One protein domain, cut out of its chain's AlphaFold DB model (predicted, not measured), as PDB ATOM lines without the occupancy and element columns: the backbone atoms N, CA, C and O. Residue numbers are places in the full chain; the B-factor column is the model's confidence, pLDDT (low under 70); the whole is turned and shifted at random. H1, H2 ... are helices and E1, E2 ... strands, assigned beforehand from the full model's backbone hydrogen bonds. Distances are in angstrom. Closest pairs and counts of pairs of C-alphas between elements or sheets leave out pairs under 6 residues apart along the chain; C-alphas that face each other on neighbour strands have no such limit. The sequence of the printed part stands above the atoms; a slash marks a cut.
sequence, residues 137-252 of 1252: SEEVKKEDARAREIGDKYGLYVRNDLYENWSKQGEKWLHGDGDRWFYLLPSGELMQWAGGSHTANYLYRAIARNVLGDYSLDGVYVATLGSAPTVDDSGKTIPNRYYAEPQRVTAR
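Overview. This is residues 137 to 252 of the 1252 residues of the protein "MMPL family protein" of Lignipirellula cremea (UniProt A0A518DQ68). A small, strongly twisted sheet of four strands lies between two helices: H1 runs away from one end, grazing the sheet with one part, and H2 is held off at the other end, where residues 198 to 204 stick out. Two short helices, H3 and H4, graze the sheet, H4 also touching H1, and the loop 225 to 240 reaches up to 27 A from the mean of all C-alphas. The 116 printed residues hold, in order, H1 E1 E2 E3 H2 E4 H3 H4, mixed helices and strands; the sheet, E1 E2 E3 E4, is antiparallel. The whole is compact, with a radius of gyration of the C-alphas of 15.3 A and spans of 48 by 36 by 24 A.

Arrangement. H1, residues 137 to 154, touches H4, residues 246 to 249, with residues 144 to 151 alone; their closest C-alphas, Ala 147 and Val 249, are 5.0 A apart. E1, residues 172 to 175, E2, residues 181 to 184, and E3, residues 189 to 193, form a meander, each strand the antiparallel neighbour of the one before. N 174 and O 182 are 2.8 A apart, N 183 and O 191 2.9 A. H2, residues 199 to 212, is not on the sheet. E4, residues 219 to 224, is an edge strand beside E3, with N 192 and O 220 2.8 A apart. H3, residues 241 to 244, only grazes the sheet. Every O i to N i+4 pair is within hydrogen-bond range in H1 and H2; H3 and H4 are too short for one.

Along the chain. H1 is 26.0 A long from C-alpha 137 at (189.221, 221.706, 85.395), H2 18.6 A and E4 13.6 A. H4 ends with C-alpha 249 at (187.563, 216.536, 102.460).

Size, cuts and confidence. The farthest C-alphas, Glu 138 and Val 211, are 49.3 A apart. The printed part has no cut; the links H1 to E1 and E4 to H3 are long. Confidence is low at 29 residues, among them 195 to 209.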
ATOM      1  N   SER A 137     190.364 222.531  84.981       57.31
ATOM      2  CA  SER A 137     189.221 221.706  85.395       57.31
ATOM      3  C   SER A 137     189.623 220.260  85.714       57.31
ATOM      4  O   SER A 137     189.095 219.675  86.658       57.31
ATOM      5  N   GLU A 138     190.601 219.702  84.996       66.62
ATOM      6  CA  GLU A 138     191.116 218.347  85.233       66.62
ATOM      7  C   GLU A 138     192.028 218.273  86.463       66.62
ATOM      8  O   GLU A 138     191.934 217.329  87.250       66.62
ATOM      9  N   GLU A 139     192.869 219.287  86.690       70.50
ATOM     10  CA  GLU A 139     193.674 219.384  87.916       70.50
ATOM     11  C   GLU A 139     192.792 219.485  89.166       70.50
ATOM     12  O   GLU A 139     193.014 218.767  90.141       70.50
ATOM     13  N   VAL A 140     191.731 220.295  89.103       72.06
ATOM     14  CA  VAL A 140     190.736 220.416  90.175       72.06
ATOM     15  C   VAL A 140     190.040 219.083  90.462       72.06
ATOM     16  O   VAL A 140     189.880 218.726  91.627       72.06
ATOM     17  N   LYS A 141     189.642 218.323  89.431       73.81
ATOM     18  CA  LYS A 141     189.008 217.006  89.616       73.81
ATOM     19  C   LYS A 141     189.949 216.007  90.287       73.81
ATOM     20  O   LYS A 141     189.528 215.289  91.193       73.81
ATOM     21  N   LYS A 142     191.220 215.968  89.870       79.19
ATOM     22  CA  LYS A 142     192.245 215.111  90.492       79.19
ATOM     23  C   LYS A 142     192.472 215.483  91.954       79.19
ATOM     24  O   LYS A 142     192.635 214.601  92.795       79.19
ATOM     25  N   GLU A 143     192.461 216.774  92.265       80.62
ATOM     26  CA  GLU A 143     192.630 217.247  93.633       80.62
ATOM     27  C   GLU A 143     191.402 216.954  94.512       80.62
ATOM     28  O   GLU A 143     191.575 216.476  95.633       80.62
ATOM     29  N   ASP A 144     190.178 217.127  93.994       78.69
ATOM     30  CA  ASP A 144     188.936 216.755  94.693       78.69
ATOM     31  C   ASP A 144     188.901 215.232  94.962       78.69
ATOM     32  O   ASP A 144     188.511 214.795  96.046       78.69
ATOM     33  N   ALA A 145     189.364 214.404  94.014       77.31
ATOM     34  CA  ALA A 145     189.496 212.958  94.208       77.31
ATOM     35  C   ALA A 145     190.521 212.611  95.304       77.31
ATOM     36  O   ALA A 145     190.233 211.799  96.185       77.31
ATOM     37  N   ARG A 146     191.684 213.277  95.309       84.50
ATOM     38  CA  ARG A 146     192.718 213.114  96.346       84.50
ATOM     39  C   ARG A 146     192.222 213.542  97.730       84.50
ATOM     40  O   ARG A 146     192.487 212.858  98.717       84.50
ATOM     41  N   ALA A 147     191.504 214.662  97.819       82.62
ATOM     42  CA  ALA A 147     190.918 215.144  99.067       82.62
ATOM     43  C   ALA A 147     189.924 214.125  99.647       82.62
ATOM     44  O   ALA A 147     189.953 213.854 100.849       82.62
ATOM     45  N   ARG A 148     189.104 213.508  98.788       78.88
ATOM     46  CA  ARG A 148     188.169 212.442  99.173       78.88
ATOM     47  C   ARG A 148     188.867 211.162  99.608       78.88
ATOM     48  O   ARG A 148     188.462 210.577 100.604       78.88
ATOM     49  N   GLU A 149     189.934 210.749  98.927       82.38
ATOM     50  CA  GLU A 149     190.726 209.578  99.324       82.38
ATOM     51  C   GLU A 149     191.331 209.761 100.725       82.38
ATOM     52  O   GLU A 149     191.292 208.853 101.556       82.38
ATOM     53  N   ILE A 150     191.832 210.964 101.026       84.75
ATOM     54  CA  ILE A 150     192.301 211.330 102.369       84.75
ATOM     55  C   ILE A 150     191.141 211.283 103.370       84.75
ATOM     56  O   ILE A 150     191.292 210.714 104.455       84.75
ATOM     57  N   GLY A 151     189.983 211.832 102.997       83.88
ATOM     58  CA  GLY A 151     188.747 211.746 103.769       83.88
ATOM     59  C   GLY A 151     188.387 210.317 104.151       83.88
ATOM     60  O   GLY A 151     188.238 210.020 105.334       83.88
ATOM     61  N   ASP A 152     188.323 209.416 103.176       80.06
ATOM     62  CA  ASP A 152     187.984 208.005 103.376       80.06
ATOM     63  C   ASP A 152     189.056 207.254 104.178       80.06
ATOM     64  O   ASP A 152     188.722 206.453 105.052       80.06
ATOM     65  N   LYS A 153     190.344 207.542 103.940       83.00
ATOM     66  CA  LYS A 153     191.473 206.913 104.645       83.00
ATOM     67  C   LYS A 153     191.461 207.197 106.145       83.00
ATOM     68  O   LYS A 153     191.787 206.313 106.935       83.00
ATOM     69  N   TYR A 154     191.144 208.432 106.532       83.75
ATOM     70  CA  TYR A 154     191.103 208.844 107.938       83.75
ATOM     71  C   TYR A 154     189.689 208.841 108.527       83.75
ATOM     72  O   TYR A 154     189.532 209.148 109.710       83.75
ATOM     73  N   GLY A 155     188.675 208.497 107.730       77.25
ATOM     74  CA  GLY A 155     187.273 208.494 108.131       77.25
ATOM     75  C   GLY A 155     186.766 209.878 108.543       77.25
ATOM     76  O   GLY A 155     186.067 209.987 109.550       77.25
ATOM     77  N   LEU A 156     187.166 210.929 107.820       84.75
ATOM     78  CA  LEU A 156     186.904 212.319 108.194       84.75
ATOM     79  C   LEU A 156     185.422 212.679 108.059       84.75
ATOM     80  O   LEU A 156     184.813 212.438 107.024       84.75
ATOM     81  N   TYR A 157     184.850 213.331 109.064       79.25
ATOM     82  CA  TYR A 157     183.497 213.878 109.021       79.25
ATOM     83  C   TYR A 157     183.381 215.160 109.856       79.25
ATOM     84  O   TYR A 157     184.210 215.453 110.719       79.25
ATOM     85  N   VAL A 158     182.332 215.943 109.594       73.06
ATOM     86  CA  VAL A 158     182.037 217.211 110.283       73.06
ATOM     87  C   VAL A 158     180.922 216.990 111.306       73.06
ATOM     88  O   VAL A 158     179.849 216.527 110.926       73.06
ATOM     89  N   ARG A 159     181.111 217.346 112.585       64.75
ATOM     90  CA  ARG A 159     180.029 217.358 113.601       64.75
ATOM     91  C   ARG A 159     179.197 218.650 113.462       64.75
ATOM     92  O   ARG A 159     179.647 219.564 112.792       64.75
ATOM     93  N   ASN A 160     177.979 218.713 114.024       54.84
ATOM     94  CA  ASN A 160     176.975 219.787 113.814       54.84
ATOM     95  C   ASN A 160     177.521 221.236 113.803       54.84
ATOM     96  O   ASN A 160     176.941 222.059 113.106       54.84
ATOM     97  N   ASP A 161     178.640 221.501 114.489       60.38
ATOM     98  CA  ASP A 161     179.467 222.699 114.326       60.38
ATOM     99  C   ASP A 161     180.918 222.304 113.979       60.38
ATOM    100  O   ASP A 161     181.480 221.395 114.597       60.38
ATOM    101  N   LEU A 162     181.565 223.031 113.057       62.12
ATOM    102  CA  LEU A 162     182.981 222.856 112.661       62.12
ATOM    103  C   LEU A 162     183.993 223.224 113.769       62.12
ATOM    104  O   LEU A 162     185.195 223.234 113.513       62.12
ATOM    105  N   TYR A 163     183.518 223.546 114.982       68.31
ATOM    106  CA  TYR A 163     184.293 224.095 116.102       68.31
ATOM    107  C   TYR A 163     185.356 225.090 115.633       68.31
ATOM    108  O   TYR A 163     186.550 224.848 115.749       68.31
ATOM    109  N   GLU A 164     184.926 226.208 115.063       76.12
ATOM    110  CA  GLU A 164     185.848 227.115 114.389       76.12
ATOM    111  C   GLU A 164     186.781 227.839 115.371       76.12
ATOM    112  O   GLU A 164     186.353 228.365 116.404       76.12
ATOM    113  N   ASN A 165     188.056 227.923 114.997       78.31
ATOM    114  CA  ASN A 165     189.045 228.826 115.573       78.31
ATOM    115  C   ASN A 165     189.295 228.651 117.086       78.31
ATOM    116  O   ASN A 165     189.486 229.624 117.825       78.31
ATOM    117  N   TRP A 166     189.290 227.411 117.573       74.50
ATOM    118  CA  TRP A 166     189.487 227.085 118.988       74.50
ATOM    119  C   TRP A 166     190.832 227.591 119.560       74.50
ATOM    120  O   TRP A 166     190.895 228.010 120.722       74.50
ATOM    121  N   SER A 167     191.883 227.592 118.737       72.25
ATOM    122  CA  SER A 167     193.264 227.998 119.031       72.25
ATOM    123  C   SER A 167     193.641 229.392 118.518       72.25
ATOM    124  O   SER A 167     194.796 229.789 118.619       72.25
ATOM    125  N   LYS A 168     192.694 230.167 117.974       77.88
ATOM    126  CA  LYS A 168     192.972 231.456 117.308       77.88
ATOM    127  C   LYS A 168     193.822 231.364 116.021       77.88
ATOM    128  O   LYS A 168     194.290 232.403 115.559       77.88
ATOM    129  N   GLN A 169     194.000 230.183 115.420       78.88
ATOM    130  CA  GLN A 169     194.722 230.003 114.144       78.88
ATOM    131  C   GLN A 169     193.799 229.977 112.914       78.88
ATOM    132  O   GLN A 169     194.244 229.752 111.790       78.88
ATOM    133  N   GLY A 170     192.505 230.224 113.111       78.56
ATOM    134  CA  GLY A 170     191.488 230.116 112.076       78.56
ATOM    135  C   GLY A 170     191.259 228.671 111.653       78.56
ATOM    136  O   GLY A 170     190.954 228.431 110.499       78.56
ATOM    137  N   GLU A 171     191.465 227.694 112.529       86.06
ATOM    138  CA  GLU A 171     191.342 226.290 112.160       86.06
ATOM    139  C   GLU A 171     189.883 225.801 112.188       86.06
ATOM    140  O   GLU A 171     189.085 226.206 113.039       86.06
ATOM    141  N   LYS A 172     189.536 224.898 111.271       87.31
ATOM    142  CA  LYS A 172     188.237 224.215 111.221       87.31
ATOM    143  C   LYS A 172     188.413 222.748 111.572       87.31
ATOM    144  O   LYS A 172     189.203 222.058 110.934       87.31
ATOM    145  N   TRP A 173     187.696 222.263 112.578       85.88
ATOM    146  CA  TRP A 173     187.909 220.928 113.119       85.88
ATOM    147  C   TRP A 173     187.051 219.875 112.416       85.88
ATOM    148  O   TRP A 173     185.856 220.050 112.177       85.88
ATOM    149  N   LEU A 174     187.693 218.750 112.124       85.19
ATOM    150  CA  LEU A 174     187.132 217.540 111.548       85.19
ATOM    151  C   LEU A 174     187.366 216.384 112.518       85.19
ATOM    152  O   LEU A 174     188.293 216.394 113.328       85.19
ATOM    153  N   HIS A 175     186.534 215.362 112.429       80.50
ATOM    154  CA  HIS A 175     186.651 214.178 113.263       80.50
ATOM    155  C   HIS A 175     186.994 212.977 112.398       80.50
ATOM    156  O   HIS A 175     186.423 212.839 111.325       80.50
ATOM    157  N   GLY A 176     187.908 212.120 112.843       78.62
ATOM    158  CA  GLY A 176     188.331 210.935 112.105       78.62
ATOM    159  C   GLY A 176     188.183 209.644 112.902       78.62
ATOM    160  O   GLY A 176     187.559 209.591 113.966       78.62
ATOM    161  N   ASP A 177     188.767 208.577 112.369       72.38
ATOM    162  CA  ASP A 177     188.747 207.242 112.954       72.38
ATOM    163  C   ASP A 177     189.442 207.163 114.315       72.38
ATOM    164  O   ASP A 177     190.515 207.733 114.507       72.38
ATOM    165  N   GLY A 178     188.860 206.397 115.246       66.12
ATOM    166  CA  GLY A 178     189.434 206.161 116.576       66.12
ATOM    167  C   GLY A 178     189.333 207.352 117.533       66.12
ATOM    168  O   GLY A 178     190.220 207.530 118.358       66.12
ATOM    169  N   ASP A 179     188.293 208.182 117.397       66.12
ATOM    170  CA  ASP A 179     188.085 209.406 118.196       66.12
ATOM    171  C   ASP A 179     189.206 210.454 118.040       66.12
ATOM    172  O   ASP A 179     189.435 211.312 118.895       66.12
ATOM    173  N   ARG A 180     189.932 210.376 116.916       81.19
ATOM    174  CA  ARG A 180     191.005 211.306 116.570       81.19
ATOM    175  C   ARG A 180     190.425 212.576 115.970       81.19
ATOM    176  O   ARG A 180     189.588 212.533 115.072       81.19
ATOM    177  N   TRP A 181     190.940 213.705 116.429       84.94
ATOM    178  CA  TRP A 181     190.576 215.013 115.909       84.94
ATOM    179  C   TRP A 181     191.560 215.458 114.839       84.94
ATOM    180  O   TRP A 181     192.765 215.238 114.949       84.94
ATOM    181  N   PHE A 182     191.033 216.104 113.814       88.56
ATOM    182  CA  PHE A 182     191.782 216.727 112.739       88.56
ATOM    183  C   PHE A 182     191.391 218.198 112.674       88.56
ATOM    184  O   PHE A 182     190.298 218.576 113.088       88.56
ATOM    185  N   TYR A 183     192.267 219.043 112.157       89.12
ATOM    186  CA  TYR A 183     191.932 220.436 111.909       89.12
ATOM    187  C   TYR A 183     192.531 220.902 110.590       89.12
ATOM    188  O   TYR A 183     193.623 220.484 110.203       89.12
ATOM    189  N   LEU A 184     191.769 221.733 109.886       87.88
ATOM    190  CA  LEU A 184     192.106 222.308 108.597       87.88
ATOM    191  C   LEU A 184     192.420 223.791 108.786       87.88
ATOM    192  O   LEU A 184     191.581 224.550 109.278       87.88
ATOM    193  N   LEU A 185     193.629 224.193 108.413       88.19
ATOM    194  CA  LEU A 185     194.076 225.581 108.486       88.19
ATOM    195  C   LEU A 185     193.627 226.377 107.249       88.19
ATOM    196  O   LEU A 185     193.404 225.788 106.188       88.19
ATOM    197  N   PRO A 186     193.554 227.722 107.330       86.06
ATOM    198  CA  PRO A 186     193.236 228.567 106.176       86.06
ATOM    199  C   PRO A 186     194.192 228.374 104.988       86.06
ATOM    200  O   PRO A 186     193.804 228.626 103.850       86.06
ATOM    201  N   SER A 187     195.420 227.906 105.246       83.62
ATOM    202  CA  SER A 187     196.433 227.546 104.246       83.62
ATOM    203  C   SER A 187     196.068 226.317 103.399       83.62
ATOM    204  O   SER A 187     196.697 226.106 102.366       83.62
ATOM    205  N   GLY A 188     195.075 225.520 103.812       83.38
ATOM    206  CA  GLY A 188     194.742 224.226 103.207       83.38
ATOM    207  C   GLY A 188     195.456 223.033 103.855       83.38
ATOM    208  O   GLY A 188     195.301 221.903 103.397       83.38
ATOM    209  N   GLU A 189     196.241 223.252 104.912       89.31
ATOM    210  CA  GLU A 189     196.929 222.183 105.642       89.31
ATOM    211  C   GLU A 189     195.972 221.445 106.580       89.31
ATOM    212  O   GLU A 189     195.358 222.038 107.471       89.31
ATOM    213  N   LEU A 190     195.866 220.134 106.379       89.44
ATOM    214  CA  LEU A 190     195.156 219.202 107.237       89.44
ATOM    215  C   LEU A 190     196.142 218.580 108.232       89.44
ATOM    216  O   LEU A 190     197.140 217.965 107.845       89.44
ATOM    217  N   MET A 191     195.825 218.701 109.516       89.31
ATOM    218  CA  MET A 191     196.651 218.229 110.627       89.31
ATOM    219  C   MET A 191     195.864 217.235 111.483       89.31
ATOM    220  O   MET A 191     194.684 217.454 111.755       89.31
ATOM    221  N   GLN A 192     196.508 216.164 111.949       88.88
ATOM    222  CA  GLN A 192     195.967 215.274 112.976       88.88
ATOM    223  C   GLN A 192     196.387 215.788 114.352       88.88
ATOM    224  O   GLN A 192     197.574 215.906 114.642       88.88
ATOM    225  N   TRP A 193     195.436 216.041 115.237       86.38
ATOM    226  CA  TRP A 193     195.716 216.508 116.588       86.38
ATOM    227  C   TRP A 193     196.429 215.443 117.431       86.38
ATOM    228  O   TRP A 193     196.005 214.287 117.477       86.38
ATOM    229  N   ALA A 194     197.502 215.840 118.121       77.88
ATOM    230  CA  ALA A 194     198.338 214.949 118.929       77.88
ATOM    231  C   ALA A 194     197.970 214.936 120.431       77.88
ATOM    232  O   ALA A 194     198.582 214.219 121.221       77.88
ATOM    233  N   GLY A 195     196.984 215.732 120.856       66.38
ATOM    234  CA  GLY A 195     196.609 215.858 122.267       66.38
ATOM    235  C   GLY A 195     195.663 214.761 122.778       66.38
ATOM    236  O   GLY A 195     194.798 214.288 122.054       66.38
ATOM    237  N   GLY A 196     195.750 214.408 124.066       59.22
ATOM    238  CA  GLY A 196     194.808 213.468 124.699       59.22
ATOM    239  C   GLY A 196     193.455 214.110 125.051       59.22
ATOM    240  O   GLY A 196     193.424 215.218 125.592       59.22
ATOM    241  N   SER A 197     192.344 213.412 124.800       53.97
ATOM    242  CA  SER A 197     190.960 213.910 124.951       53.97
ATOM    243  C   SER A 197     190.396 213.880 126.384       53.97
ATOM    244  O   SER A 197     189.272 214.325 126.617       53.97
ATOM    245  N   HIS A 198     191.159 213.407 127.375       57.66
ATOM    246  CA  HIS A 198     190.678 213.287 128.757       57.66
ATOM    247  C   HIS A 198     190.497 214.643 129.472       57.66
ATOM    248  O   HIS A 198     191.209 215.621 129.222       57.66
ATOM    249  N   THR A 199     189.570 214.683 130.432       47.75
ATOM    250  CA  THR A 199     189.129 215.877 131.184       47.75
ATOM    251  C   THR A 199     190.261 216.661 131.852       47.75
ATOM    252  O   THR A 199     190.211 217.891 131.879       47.75
ATOM    253  N   ALA A 200     191.308 215.989 132.339       52.22
ATOM    254  CA  ALA A 200     192.476 216.645 132.935       52.22
ATOM    255  C   ALA A 200     193.274 217.481 131.912       52.22
ATOM    256  O   ALA A 200     193.636 218.623 132.193       52.22
ATOM    257  N   ASN A 201     193.471 216.959 130.696       60.50
ATOM    258  CA  ASN A 201     194.158 217.670 129.612       60.50
ATOM    259  C   ASN A 201     193.313 218.812 129.044       60.50
ATOM    260  O   ASN A 201     193.862 219.821 128.602       60.50
ATOM    261  N   TYR A 202     191.986 218.668 129.053       61.53
ATOM    262  CA  TYR A 202     191.081 219.767 128.726       61.53
ATOM    263  C   TYR A 202     191.203 220.904 129.746       61.53
ATOM    264  O   TYR A 202     191.355 222.058 129.352       61.53
ATOM    265  N   LEU A 203     191.190 220.591 131.048       53.38
ATOM    266  CA  LEU A 203     191.297 221.593 132.111       53.38
ATOM    267  C   LEU A 203     192.655 222.304 132.089       53.38
ATOM    268  O   LEU A 203     192.693 223.531 132.149       53.38
ATOM    269  N   TYR A 204     193.751 221.554 131.935       66.62
ATOM    270  CA  TYR A 204     195.094 222.119 131.788       66.62
ATOM    271  C   TYR A 204     195.159 223.111 130.622       66.62
ATOM    272  O   TYR A 204     195.615 224.237 130.796       66.62
ATOM    273  N   ARG A 205     194.613 222.743 129.457       68.06
ATOM    274  CA  ARG A 205     194.596 223.612 128.271       68.06
ATOM    275  C   ARG A 205     193.643 224.793 128.397       68.06
ATOM    276  O   ARG A 205     193.977 225.888 127.963       68.06
ATOM    277  N   ALA A 206     192.489 224.617 129.035       62.28
ATOM    278  CA  ALA A 206     191.573 225.717 129.318       62.28
ATOM    279  C   ALA A 206     192.214 226.758 130.254       62.28
ATOM    280  O   ALA A 206     192.035 227.958 130.043       62.28
ATOM    281  N   ILE A 207     192.994 226.309 131.247       62.69
ATOM    282  CA  ILE A 207     193.779 227.176 132.136       62.69
ATOM    283  C   ILE A 207     194.937 227.822 131.368       62.69
ATOM    284  O   ILE A 207     195.082 229.040 131.425       62.69
ATOM    285  N   ALA A 208     195.720 227.052 130.607       67.81
ATOM    286  CA  ALA A 208     196.815 227.581 129.794       67.81
ATOM    287  C   ALA A 208     196.331 228.671 128.822       67.81
ATOM    288  O   ALA A 208     196.935 229.731 128.714       67.81
ATOM    289  N   ARG A 209     195.156 228.481 128.223       69.44
ATOM    290  CA  ARG A 209     194.548 229.447 127.310       69.44
ATOM    291  C   ARG A 209     194.024 230.701 128.009       69.44
ATOM    292  O   ARG A 209     194.305 231.815 127.575       69.44
ATOM    293  N   ASN A 210     193.225 230.530 129.065       70.50
ATOM    294  CA  ASN A 210     192.510 231.645 129.696       70.50
ATOM    295  C   ASN A 210     193.364 232.410 130.722       70.50
ATOM    296  O   ASN A 210     193.047 233.557 131.026       70.50
ATOM    297  N   VAL A 211     194.406 231.779 131.269       69.94
ATOM    298  CA  VAL A 211     195.262 232.349 132.322       69.94
ATOM    299  C   VAL A 211     196.679 232.619 131.812       69.94
ATOM    300  O   VAL A 211     197.210 233.690 132.092       69.94
ATOM    301  N   LEU A 212     197.285 231.686 131.066       69.88
ATOM    302  CA  LEU A 212     198.669 231.817 130.571       69.88
ATOM    303  C   LEU A 212     198.763 232.403 129.149       69.88
ATOM    304  O   LEU A 212     199.840 232.831 128.748       69.88
ATOM    305  N   GLY A 213     197.656 232.466 128.402       70.88
ATOM    306  CA  GLY A 213     197.622 232.997 127.038       70.88
ATOM    307  C   GLY A 213     198.345 232.132 125.997       70.88
ATOM    308  O   GLY A 213     198.701 232.653 124.944       70.88
ATOM    309  N   ASP A 214     198.564 230.846 126.279       72.25
ATOM    310  CA  ASP A 214     199.179 229.895 125.348       72.25
ATOM    311  C   ASP A 214     198.106 229.249 124.453       72.25
ATOM    312  O   ASP A 214     197.093 228.738 124.942       72.25
ATOM    313  N   TYR A 215     198.324 229.307 123.137       71.75
ATOM    314  CA  TYR A 215     197.413 228.814 122.097       71.75
ATOM    315  C   TYR A 215     198.090 227.803 121.154       71.75
ATOM    316  O   TYR A 215     197.623 227.588 120.034       71.75
ATOM    317  N   SER A 216     199.208 227.204 121.572       69.81
ATOM    318  CA  SER A 216     199.914 226.196 120.778       69.81
ATOM    319  C   SER A 216     199.037 224.960 120.497       69.81
ATOM    320  O   SER A 216     198.334 224.442 121.370       69.81
ATOM    321  N   LEU A 217     199.053 224.506 119.239       71.44
ATOM    322  CA  LEU A 217     198.411 223.273 118.781       71.44
ATOM    323  C   LEU A 217     199.491 222.300 118.322       71.44
ATOM    324  O   LEU A 217     200.141 222.528 117.305       71.44
ATOM    325  N   ASP A 218     199.631 221.194 119.046       74.38
ATOM    326  CA  ASP A 218     200.466 220.080 118.612       74.38
ATOM    327  C   ASP A 218     199.656 219.168 117.685       74.38
ATOM    328  O   ASP A 218     198.633 218.585 118.077       74.38
ATOM    329  N   GLY A 219     200.115 219.043 116.441       79.56
ATOM    330  CA  GLY A 219     199.497 218.195 115.434       79.56
ATOM    331  C   GLY A 219     200.520 217.588 114.480       79.56
ATOM    332  O   GLY A 219     201.549 218.185 114.178       79.56
ATOM    333  N   VAL A 220     200.230 216.379 114.011       86.81
ATOM    334  CA  VAL A 220     201.003 215.669 112.990       86.81
ATOM    335  C   VAL A 220     200.463 216.065 111.619       86.81
ATOM    336  O   VAL A 220     199.258 215.990 111.383       86.81
ATOM    337  N   TYR A 221     201.346 216.484 110.715       91.12
ATOM    338  CA  TYR A 221     200.972 216.837 109.347       91.12
ATOM    339  C   TYR A 221     200.382 215.635 108.598       91.12
ATOM    340  O   TYR A 221     200.954 214.545 108.626       91.12
ATOM    341  N   VAL A 222     199.250 215.848 107.919       88.94
ATOM    342  CA  VAL A 222     198.572 214.816 107.121       88.94
ATOM    343  C   VAL A 222     198.714 215.109 105.630       88.94
ATOM    344  O   VAL A 222     199.201 214.258 104.888       88.94
ATOM    345  N   ALA A 223     198.262 216.286 105.185       88.19
ATOM    346  CA  ALA A 223     198.289 216.696 103.781       88.19
ATOM    347  C   ALA A 223     198.034 218.203 103.620       88.19
ATOM    348  O   ALA A 223     197.454 218.835 104.497       88.19
ATOM    349  N   THR A 224     198.385 218.757 102.459       89.62
ATOM    350  CA  THR A 224     197.971 220.098 102.016       89.62
ATOM    351  C   THR A 224     197.014 219.943 100.838       89.62
ATOM    352  O   THR A 224     197.317 219.200  99.899       89.62
ATOM    353  N   LEU A 225     195.863 220.609 100.912       86.00
ATOM    354  CA  LEU A 225     194.764 220.522  99.954       86.00
ATOM    355  C   LEU A 225     194.447 221.906  99.400       86.00
ATOM    356  O   LEU A 225     194.168 222.820 100.173       86.00
ATOM    357  N   GLY A 226     194.416 222.052  98.080       82.00
ATOM    358  CA  GLY A 226     194.125 223.307  97.401       82.00
ATOM    359  C   GLY A 226     195.265 224.317  97.482       82.00
ATOM    360  O   GLY A 226     196.250 224.157  98.204       82.00
ATOM    361  N   SER A 227     195.107 225.408  96.744       76.69
ATOM    362  CA  SER A 227     196.001 226.558  96.809       76.69
ATOM    363  C   SER A 227     195.759 227.386  98.075       76.69
ATOM    364  O   SER A 227     194.636 227.494  98.576       76.69
ATOM    365  N   ALA A 228     196.827 227.985  98.606       73.25
ATOM    366  CA  ALA A 228     196.720 228.944  99.702       73.25
ATOM    367  C   ALA A 228     195.791 230.118  99.308       73.25
ATOM    368  O   ALA A 228     195.661 230.401  98.115       73.25
ATOM    369  N   PRO A 229     195.158 230.812 100.273       75.94
ATOM    370  CA  PRO A 229     194.234 231.904  99.979       75.94
ATOM    371  C   PRO A 229     194.890 232.963  99.089       75.94
ATOM    372  O   PRO A 229     195.940 233.507  99.440       75.94
ATOM    373  N   THR A 230     194.279 233.263  97.948       76.81
ATOM    374  CA  THR A 230     194.757 234.286  97.008       76.81
ATOM    375  C   THR A 230     193.865 235.521  97.071       76.81
ATOM    376  O   THR A 230     192.738 235.463  97.553       76.81
ATOM    377  N   VAL A 231     194.368 236.674  96.632       73.94
ATOM    378  CA  VAL A 231     193.572 237.904  96.512       73.94
ATOM    379  C   VAL A 231     193.239 238.083  95.039       73.94
ATOM    380  O   VAL A 231     194.146 238.033  94.210       73.94
ATOM    381  N   ASP A 232     191.956 238.224  94.715       74.88
ATOM    382  CA  ASP A 232     191.528 238.491  93.345       74.88
ATOM    383  C   ASP A 232     191.819 239.939  92.923       74.88
ATOM    384  O   ASP A 232     192.132 240.804  93.747       74.88
ATOM    385  N   ASP A 233     191.680 240.221  91.628       71.38
ATOM    386  CA  ASP A 233     191.946 241.545  91.049       71.38
ATOM    387  C   ASP A 233     191.026 242.654  91.609       71.38
ATOM    388  O   ASP A 233     191.284 243.841  91.411       71.38
ATOM    389  N   SER A 234     189.964 242.288  92.344       68.81
ATOM    390  CA  SER A 234     189.045 243.206  93.027       68.81
ATOM    391  C   SER A 234     189.411 243.471  94.497       68.81
ATOM    392  O   SER A 234     188.719 244.228  95.183       68.81
ATOM    393  N   GLY A 235     190.507 242.882  94.989       68.31
ATOM    394  CA  GLY A 235     190.963 243.006  96.375       68.31
ATOM    395  C   GLY A 235     190.235 242.082  97.356       68.31
ATOM    396  O   GLY A 235     190.373 242.256  98.570       68.31
ATOM    397  N   LYS A 236     189.462 241.102  96.870       70.06
ATOM    398  CA  LYS A 236     188.726 240.140  97.695       70.06
ATOM    399  C   LYS A 236     189.545 238.858  97.852       70.06
ATOM    400  O   LYS A 236     190.021 238.271  96.884       70.06
ATOM    401  N   THR A 237     189.718 238.407  99.093       74.69
ATOM    402  CA  THR A 237     190.398 237.138  99.384       74.69
ATOM    403  C   THR A 237     189.530 235.970  98.924       74.69
ATOM    404  O   THR A 237     188.424 235.777  99.434       74.69
ATOM    405  N   ILE A 238     190.041 235.174  97.990       74.44
ATOM    406  CA  ILE A 238     189.508 233.863  97.644       74.44
ATOM    407  C   ILE A 238     190.052 232.879  98.689       74.44
ATOM    408  O   ILE A 238     191.259 232.620  98.720       74.44
ATOM    409  N   PRO A 239     189.207 232.355  99.594       78.12
ATOM    410  CA  PRO A 239     189.652 231.370 100.566       78.12
ATOM    411  C   PRO A 239     190.044 230.070  99.861       78.12
ATOM    412  O   PRO A 239     189.513 229.739  98.799       78.12
ATOM    413  N   ASN A 240     190.931 229.300 100.489       85.69
ATOM    414  CA  ASN A 240     191.202 227.935 100.058       85.69
ATOM    415  C   ASN A 240     189.877 227.155  99.935       85.69
ATOM    416  O   ASN A 240     189.037 227.192 100.836       85.69
ATOM    417  N   ARG A 241     189.697 226.450  98.815       83.25
ATOM    418  CA  ARG A 241     188.446 225.766  98.452       83.25
ATOM    419  C   ARG A 241     187.990 224.750  99.500       83.25
ATOM    420  O   ARG A 241     186.813 224.707  99.847       83.25
ATOM    421  N   TYR A 242     188.922 223.962 100.017       84.19
ATOM    422  CA  TYR A 242     188.650 222.929 101.011       84.19
ATOM    423  C   TYR A 242     188.453 223.530 102.404       84.19
ATOM    424  O   TYR A 242     187.664 223.021 103.190       84.19
ATOM    425  N   TYR A 243     189.108 224.653 102.706       85.38
ATOM    426  CA  TYR A 243     188.847 225.409 103.932       85.38
ATOM    427  C   TYR A 243     187.477 226.106 103.907       85.38
ATOM    428  O   TYR A 243     186.780 226.159 104.925       85.38
ATOM    429  N   ALA A 244     187.058 226.629 102.753       83.25
ATOM    430  CA  ALA A 244     185.736 227.220 102.560       83.25
ATOM    431  C   ALA A 244     184.630 226.163 102.700       83.25
ATOM    432  O   ALA A 244     183.674 226.382 103.444       83.25
ATOM    433  N   GLU A 245     184.823 224.995 102.078       79.12
ATOM    434  CA  GLU A 245     183.903 223.854 102.102       79.12
ATOM    435  C   GLU A 245     184.583 222.579 102.653       79.12
ATOM    436  O   GLU A 245     184.915 221.670 101.886       79.12
ATOM    437  N   PRO A 246     184.748 222.442 103.987       81.94
ATOM    438  CA  PRO A 246     185.431 221.289 104.593       81.94
ATOM    439  C   PRO A 246     184.789 219.932 104.283       81.94
ATOM    440  O   PRO A 246     185.452 218.901 104.348       81.94
ATOM    441  N   GLN A 247     183.509 219.928 103.899       76.19
ATOM    442  CA  GLN A 247     182.772 218.736 103.464       76.19
ATOM    443  C   GLN A 247     183.374 218.081 102.206       76.19
ATOM    444  O   GLN A 247     183.174 216.896 101.967       76.19
ATOM    445  N   ARG A 248     184.167 218.808 101.409       79.19
ATOM    446  CA  ARG A 248     184.886 218.229 100.258       79.19
ATOM    447  C   ARG A 248     185.997 217.258 100.658       79.19
ATOM    448  O   ARG A 248     186.383 216.420  99.852       79.19
ATOM    449  N   VAL A 249     186.499 217.379 101.887       82.69
ATOM    450  CA  VAL A 249     187.563 216.536 102.460       82.69
ATOM    451  C   VAL A 249     186.978 215.416 103.328       82.69
ATOM    452  O   VAL A 249     187.711 214.559 103.811       82.69
ATOM    453  N   THR A 250     185.664 215.408 103.573       81.44
ATOM    454  CA  THR A 250     185.039 214.353 104.378       81.44
ATOM    455  C   THR A 250     184.868 213.067 103.582       81.44
ATOM    456  O   THR A 250     184.695 213.093 102.364       81.44
ATOM    457  N   ALA A 251     184.890 211.947 104.293       80.06
ATOM    458  CA  ALA A 251     184.616 210.633 103.748       80.06
ATOM    459  C   ALA A 251     183.205 210.544 103.158       80.06
ATOM    460  O   ALA A 251     182.262 211.187 103.633       80.06
ATOM    461  N   ARG A 252     183.048 209.677 102.160       83.00
ATOM    462  CA  ARG A 252     181.746 209.363 101.562       83.00
ATOM    463  C   ARG A 252     180.907 208.560 102.547       83.00
ATOM    464  O   ARG A 252     181.438 207.716 103.264       83.00
TER     465      ARG A 252